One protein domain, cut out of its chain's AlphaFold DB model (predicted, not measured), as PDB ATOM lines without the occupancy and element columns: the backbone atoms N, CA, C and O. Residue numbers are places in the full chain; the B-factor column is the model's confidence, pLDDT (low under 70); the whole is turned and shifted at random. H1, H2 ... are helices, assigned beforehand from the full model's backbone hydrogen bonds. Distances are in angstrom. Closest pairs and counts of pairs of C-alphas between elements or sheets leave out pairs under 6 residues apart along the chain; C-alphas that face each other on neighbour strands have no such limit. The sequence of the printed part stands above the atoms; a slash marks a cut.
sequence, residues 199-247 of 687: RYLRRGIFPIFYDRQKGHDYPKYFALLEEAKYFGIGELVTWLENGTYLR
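Overview. This is residues 199 to 247 of the 687 residues of an uncharacterized protein of Aspergillus homomorphus (strain CBS 101889) (UniProt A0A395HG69). The main part is a helical hairpin: the longest helix, H2, turns back through a tight link into the shorter H3, and the two lie side by side. A looped stretch without a named element, residues 204 to 217, joins the small helix H1, which touches no other helix, to the start of H2, and the four-residue H4 follows H3 at the other end of the printed part. The printed part has 49 residues with four named helices, in the order H1, H2, H3, H4, and no named strand; the class is all helix. It is compact, with a radius of gyration of the C-alphas of 10.7 A, yet elongated in outline, spanning 32 by 20 by 16 A.

Arrangement. H2, residues 218 to 230, and H3, residues 234 to 241, form a helical hairpin. They touch, with 10 pairs of C-alphas within 8 A, and the closest C-alphas are those of Ala 228 and Val 237, 5.8 A apart. Their lines stand at a shallow tilt of 27 degrees, and they run opposite ways. H4, residues 244 to 247, is close to H3 but not clearly touching it; the closest C-alphas, those of Trp 239 and Tyr 245, are 7.5 A apart. H2 and H4 are apart. H1, residues 199 to 203, is apart from H2 and H4, and only just apart from H3, with a closest C-alpha distance of 8.1 A. Between H1 and H2, residues 210 to 211 pair antiparallel with residues 215 to 216, as strands do, in stretches too short to be named. Each O i to N i+4 pair is within hydrogen-bond range in H1, H2 and H3; H4 is too short for such a pair, and its one O i to N i+3 pair is within range.

Along the chain. H2 is 18.3 A long from C-alpha 218 at (49.397, 17.291, 191.031) to C-alpha 230 at (61.936, 26.357, 200.804). H3 measures 10.4 A from C-alpha 234 to C-alpha 241. H4 spans 5.5 A and ends at C-alpha 247, at (55.779, 16.649, 178.575). H1 spans 6.0 A and begins at C-alpha 199, at (67.211, 12.209, 195.020).

Size, cuts and confidence. The two C-alphas farthest apart are those of Gln 213 and Gly 232, 32.9 A. The link from H1 to H2 is long, with 14 residues; the links from H2 to H3 and from H3 to H4 are tight. The printed part has no cut. The mean pLDDT of the printed part is 77.3, and residues 212 to 215 and residue 230 are under 70.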
ATOM      1  N   ARG A 199      66.993  12.986 196.248       81.00
ATOM      2  CA  ARG A 199      67.211  12.209 195.020       81.00
ATOM      3  C   ARG A 199      67.550  13.119 193.839       81.00
ATOM      4  O   ARG A 199      68.480  12.782 193.102       81.00
ATOM      5  N   TYR A 200      66.865  14.255 193.690       85.88
ATOM      6  CA  TYR A 200      67.198  15.261 192.679       85.88
ATOM      7  C   TYR A 200      68.608  15.825 192.903       85.88
ATOM      8  O   TYR A 200      69.437  15.731 192.004       85.88
ATOM      9  N   LEU A 201      68.944  16.285 194.111       81.69
ATOM     10  CA  LEU A 201      70.266  16.851 194.420       81.69
ATOM     11  C   LEU A 201      71.418  15.859 194.204       81.69
ATOM     12  O   LEU A 201      72.502  16.239 193.766       81.69
ATOM     13  N   ARG A 202      71.200  14.569 194.483       83.06
ATOM     14  CA  ARG A 202      72.230  13.530 194.305       83.06
ATOM     15  C   ARG A 202      72.404  13.077 192.860       83.06
ATOM     16  O   ARG A 202      73.485  12.602 192.517       83.06
ATOM     17  N   ARG A 203      71.344  13.104 192.047       83.00
ATOM     18  CA  ARG A 203      71.330  12.448 190.723       83.00
ATOM     19  C   ARG A 203      71.048  13.388 189.552       83.00
ATOM     20  O   ARG A 203      71.253  12.972 188.416       83.00
ATOM     21  N   GLY A 204      70.568  14.603 189.802       80.31
ATOM     22  CA  GLY A 204      70.116  15.554 188.783       80.31
ATOM     23  C   GLY A 204      68.888  15.082 187.996       80.31
ATOM     24  O   GLY A 204      68.673  15.525 186.874       80.31
ATOM     25  N   ILE A 205      68.114  14.134 188.538       80.75
ATOM     26  CA  ILE A 205      66.947  13.551 187.861       80.75
ATOM     27  C   ILE A 205      65.685  14.229 188.382       80.75
ATOM     28  O   ILE A 205      65.418  14.185 189.583       80.75
ATOM     29  N   PHE A 206      64.901  14.812 187.475       84.50
ATOM     30  CA  PHE A 206      63.643  15.468 187.821       84.50
ATOM     31  C   PHE A 206      62.573  14.459 188.295       84.50
ATOM     32  O   PHE A 206      62.389  13.428 187.636       84.50
ATOM     33  N   PRO A 207      61.870  14.712 189.417       84.75
ATOM     34  CA  PRO A 207      60.889  13.771 189.973       84.75
ATOM     35  C   PRO A 207      59.611  13.683 189.135       84.75
ATOM     36  O   PRO A 207      58.970  14.693 188.894       84.75
ATOM     37  N   ILE A 208      59.194  12.478 188.731       87.44
ATOM     38  CA  ILE A 208      57.942  12.262 187.987       87.44
ATOM     39  C   ILE A 208      56.993  11.407 188.834       87.44
ATOM     40  O   ILE A 208      57.289  10.246 189.115       87.44
ATOM     41  N   PHE A 209      55.848  11.978 189.207       85.62
ATOM     42  CA  PHE A 209      54.759  11.330 189.933       85.62
ATOM     43  C   PHE A 209      53.607  11.055 188.966       85.62
ATOM     44  O   PHE A 209      52.677  11.846 188.833       85.62
ATOM     45  N   TYR A 210      53.720   9.955 188.224       79.31
ATOM     46  CA  TYR A 210      52.721   9.548 187.244       79.31
ATOM     47  C   TYR A 210      52.348   8.082 187.445       79.31
ATOM     48  O   TYR A 210      53.219   7.206 187.423       79.31
ATOM     49  N   ASP A 211      51.053   7.825 187.593       77.06
ATOM     50  CA  ASP A 211      50.474   6.489 187.639       77.06
ATOM     51  C   ASP A 211      49.597   6.234 186.406       77.06
ATOM     52  O   ASP A 211      48.874   7.103 185.925       77.06
ATOM     53  N   ARG A 212      49.634   5.006 185.881       62.53
ATOM     54  CA  ARG A 212      48.921   4.653 184.644       62.53
ATOM     55  C   ARG A 212      47.393   4.645 184.797       62.53
ATOM     56  O   ARG A 212      46.697   4.738 183.787       62.53
ATOM     57  N   GLN A 213      46.879   4.465 186.009       55.88
ATOM     58  CA  GLN A 213      45.448   4.432 186.316       55.88
ATOM     59  C   GLN A 213      44.952   5.769 186.873       55.88
ATOM     60  O   GLN A 213      43.818   6.146 186.583       55.88
ATOM     61  N   LYS A 214      45.783   6.471 187.654       58.41
ATOM     62  CA  LYS A 214      45.409   7.715 188.346       58.41
ATOM     63  C   LYS A 214      45.879   9.003 187.656       58.41
ATOM     64  O   LYS A 214      45.328  10.055 187.950       58.41
ATOM     65  N   GLY A 215      46.838   8.931 186.731       67.88
ATOM     66  CA  GLY A 215      47.413  10.103 186.064       67.88
ATOM     67  C   GLY A 215      48.534  10.762 186.873       67.88
ATOM     68  O   GLY A 215      49.214  10.101 187.663       67.88
ATOM     69  N   HIS A 216      48.765  12.056 186.638       76.81
ATOM     70  CA  HIS A 216      49.744  12.841 187.391       76.81
ATOM     71  C   HIS A 216      49.246  13.174 188.806       76.81
ATOM     72  O   HIS A 216      48.096  13.563 189.000       76.81
ATOM     73  N   ASP A 217      50.135  13.079 189.793       75.56
ATOM     74  CA  ASP A 217      49.863  13.475 191.180       75.56
ATOM     75  C   ASP A 217      50.184  14.967 191.385       75.56
ATOM     76  O   ASP A 217      51.256  15.349 191.865       75.56
ATOM     77  N   TYR A 218      49.268  15.831 190.935       74.62
ATOM     78  CA  TYR A 218      49.397  17.291 191.031       74.62
ATOM     79  C   TYR A 218      49.617  17.809 192.461       74.62
ATOM     80  O   TYR A 218      50.490  18.668 192.625       74.62
ATOM     81  N   PRO A 219      48.914  17.303 193.497       70.69
ATOM     82  CA  PRO A 219      49.186  17.685 194.881       70.69
ATOM     83  C   PRO A 219      50.645  17.456 195.274       70.69
ATOM     84  O   PRO A 219      51.275  18.341 195.854       70.69
ATOM     85  N   LYS A 220      51.223  16.313 194.892       75.75
ATOM     86  CA  LYS A 220      52.618  15.995 195.207       75.75
ATOM     87  C   LYS A 220      53.615  16.877 194.458       75.75
ATOM     88  O   LYS A 220      54.638  17.257 195.022       75.75
ATOM     89  N   TYR A 221      53.315  17.255 193.214       79.12
ATOM     90  CA  TYR A 221      54.111  18.248 192.484       79.12
ATOM     91  C   TYR A 221      54.062  19.633 193.136       79.12
ATOM     92  O   TYR A 221      55.092  20.302 193.198       79.12
ATOM     93  N   PHE A 222      52.896  20.058 193.629       73.44
ATOM     94  CA  PHE A 222      52.737  21.342 194.313       73.44
ATOM     95  C   PHE A 222      53.451  21.358 195.668       73.44
ATOM     96  O   PHE A 222      54.203  22.285 195.952       73.44
ATOM     97  N   ALA A 223      53.297  20.301 196.468       73.19
ATOM     98  CA  ALA A 223      54.006  20.166 197.737       73.19
ATOM     99  C   ALA A 223      55.529  20.198 197.521       73.19
ATOM    100  O   ALA A 223      56.244  20.954 198.174       73.19
ATOM    101  N   LEU A 224      56.025  19.453 196.527       80.75
ATOM    102  CA  LEU A 224      57.445  19.450 196.182       80.75
ATOM    103  C   LEU A 224      57.931  20.817 195.676       80.75
ATOM    104  O   LEU A 224      59.091  21.159 195.884       80.75
ATOM    105  N   LEU A 225      57.076  21.591 195.002       79.00
ATOM    106  CA  LEU A 225      57.403  22.944 194.555       79.00
ATOM    107  C   LEU A 225      57.618  23.877 195.749       79.00
ATOM    108  O   LEU A 225      58.604  24.611 195.767       79.00
ATOM    109  N   GLU A 226      56.730  23.833 196.738       73.31
ATOM    110  CA  GLU A 226      56.858  24.649 197.947       73.31
ATOM    111  C   GLU A 226      58.103  24.264 198.758       73.31
ATOM    112  O   GLU A 226      58.852  25.145 199.178       73.31
ATOM    113  N   GLU A 227      58.425  22.972 198.852       75.50
ATOM    114  CA  GLU A 227      59.676  22.521 199.472       75.50
ATOM    115  C   GLU A 227      60.920  22.898 198.644       75.50
ATOM    116  O   GLU A 227      61.930  23.362 199.172       75.50
ATOM    117  N   ALA A 228      60.874  22.793 197.314       77.00
ATOM    118  CA  ALA A 228      61.980  23.223 196.456       77.00
ATOM    119  C   ALA A 228      62.240  24.736 196.566       77.00
ATOM    120  O   ALA A 228      63.401  25.158 196.543       77.00
ATOM    121  N   LYS A 229      61.182  25.546 196.724       73.25
ATOM    122  CA  LYS A 229      61.285  26.972 197.067       73.25
ATOM    123  C   LYS A 229      61.842  27.155 198.476       73.25
ATOM    124  O   LYS A 229      62.670  28.040 198.676       73.25
ATOM    125  N   TYR A 230      61.436  26.314 199.431       65.12
ATOM    126  CA  TYR A 230      61.936  26.357 200.804       65.12
ATOM    127  C   TYR A 230      63.462  26.201 200.863       65.12
ATOM    128  O   TYR A 230      64.137  27.034 201.473       65.12
ATOM    129  N   PHE A 231      64.002  25.202 200.157       70.75
ATOM    130  CA  PHE A 231      65.439  24.898 200.087       70.75
ATOM    131  C   PHE A 231      66.210  25.670 198.999       70.75
ATOM    132  O   PHE A 231      67.403  25.428 198.812       70.75
ATOM    133  N   GLY A 232      65.566  26.580 198.260       74.31
ATOM    134  CA  GLY A 232      66.231  27.428 197.261       74.31
ATOM    135  C   GLY A 232      66.765  26.685 196.026       74.31
ATOM    136  O   GLY A 232      67.761  27.099 195.428       74.31
ATOM    137  N   ILE A 233      66.133  25.585 195.611       81.12
ATOM    138  CA  ILE A 233      66.594  24.750 194.490       81.12
ATOM    139  C   ILE A 233      66.038  25.280 193.159       81.12
ATOM    140  O   ILE A 233      65.082  24.744 192.595       81.12
ATOM    141  N   GLY A 234      66.649  26.346 192.636       78.25
ATOM    142  CA  GLY A 234      66.105  27.127 191.513       78.25
ATOM    143  C   GLY A 234      65.788  26.342 190.229       78.25
ATOM    144  O   GLY A 234      64.753  26.581 189.604       78.25
ATOM    145  N   GLU A 235      66.625  25.380 189.829       82.88
ATOM    146  CA  GLU A 235      66.369  24.569 188.626       82.88
ATOM    147  C   GLU A 235      65.138  23.660 188.778       82.88
ATOM    148  O   GLU A 235      64.358  23.508 187.836       82.88
ATOM    149  N   LEU A 236      64.933  23.089 189.969       85.38
ATOM    150  CA  LEU A 236      63.774  22.249 190.266       85.38
ATOM    151  C   LEU A 236      62.492  23.083 190.360       85.38
ATOM    152  O   LEU A 236      61.472  22.681 189.802       85.38
ATOM    153  N   VAL A 237      62.560  24.263 190.985       81.75
ATOM    154  CA  VAL A 237      61.453  25.236 191.021       81.75
ATOM    155  C   VAL A 237      61.027  25.600 189.600       81.75
ATOM    156  O   VAL A 237      59.868  25.423 189.237       81.75
ATOM    157  N   THR A 238      61.983  25.987 188.751       84.88
ATOM    158  CA  THR A 238      61.717  26.349 187.349       84.88
ATOM    159  C   THR A 238      61.070  25.197 186.575       84.88
ATOM    160  O   THR A 238      60.197  25.409 185.733       84.88
ATOM    161  N   TRP A 239      61.494  23.960 186.829       84.88
ATOM    162  CA  TRP A 239      60.953  22.771 186.173       84.88
ATOM    163  C   TRP A 239      59.495  22.490 186.577       84.88
ATOM    164  O   TRP A 239      58.653  22.220 185.707       84.88
ATOM    165  N   LEU A 240      59.194  22.604 187.874       82.56
ATOM    166  CA  LEU A 240      57.864  22.390 188.450       82.56
ATOM    167  C   LEU A 240      56.878  23.506 188.065       82.56
ATOM    168  O   LEU A 240      55.778  23.196 187.611       82.56
ATOM    169  N   GLU A 241      57.275  24.779 188.154       81.44
ATOM    170  CA  GLU A 241      56.424  25.932 187.798       81.44
ATOM    171  C   GLU A 241      56.038  25.936 186.318       81.44
ATOM    172  O   GLU A 241      54.901  26.240 185.963       81.44
ATOM    173  N   ASN A 242      56.961  25.538 185.440       79.69
ATOM    174  CA  ASN A 242      56.699  25.471 184.003       79.69
ATOM    175  C   ASN A 242      55.897  24.226 183.579       79.69
ATOM    176  O   ASN A 242      55.696  24.017 182.379       79.69
ATOM    177  N   GLY A 243      55.485  23.365 184.517       75.12
ATOM    178  CA  GLY A 243      54.686  22.171 184.219       75.12
ATOM    179  C   GLY A 243      55.389  21.177 183.292       75.12
ATOM    180  O   GLY A 243      54.746  20.415 182.571       75.12
ATOM    181  N   THR A 244      56.723  21.196 183.239       80.12
ATOM    182  CA  THR A 244      57.484  20.428 182.235       80.12
ATOM    183  C   THR A 244      57.385  18.911 182.419       80.12
ATOM    184  O   THR A 244      57.578  18.172 181.451       80.12
ATOM    185  N   TYR A 245      56.981  18.442 183.603       79.88
ATOM    186  CA  TYR A 245      56.635  17.044 183.874       79.88
ATOM    187  C   TYR A 245      55.504  16.507 182.987       79.88
ATOM    188  O   TYR A 245      55.529  15.328 182.639       79.88
ATOM    189  N   LEU A 246      54.576  17.361 182.543       70.50
ATOM    190  CA  LEU A 246      53.476  16.980 181.645       70.50
ATOM    191  C   LEU A 246      53.975  16.540 180.265       70.50
ATOM    192  O   LEU A 246      53.322  15.773 179.568       70.50
ATOM    193  N   ARG A 247      55.150  17.024 179.851       72.31
ATOM    194  CA  ARG A 247      55.779  16.649 178.575       72.31
ATOM    195  C   ARG A 247      56.693  15.435 178.699       72.31
ATOM    196  O   ARG A 247      57.196  14.955 177.687       72.31
TER     197      ARG A 247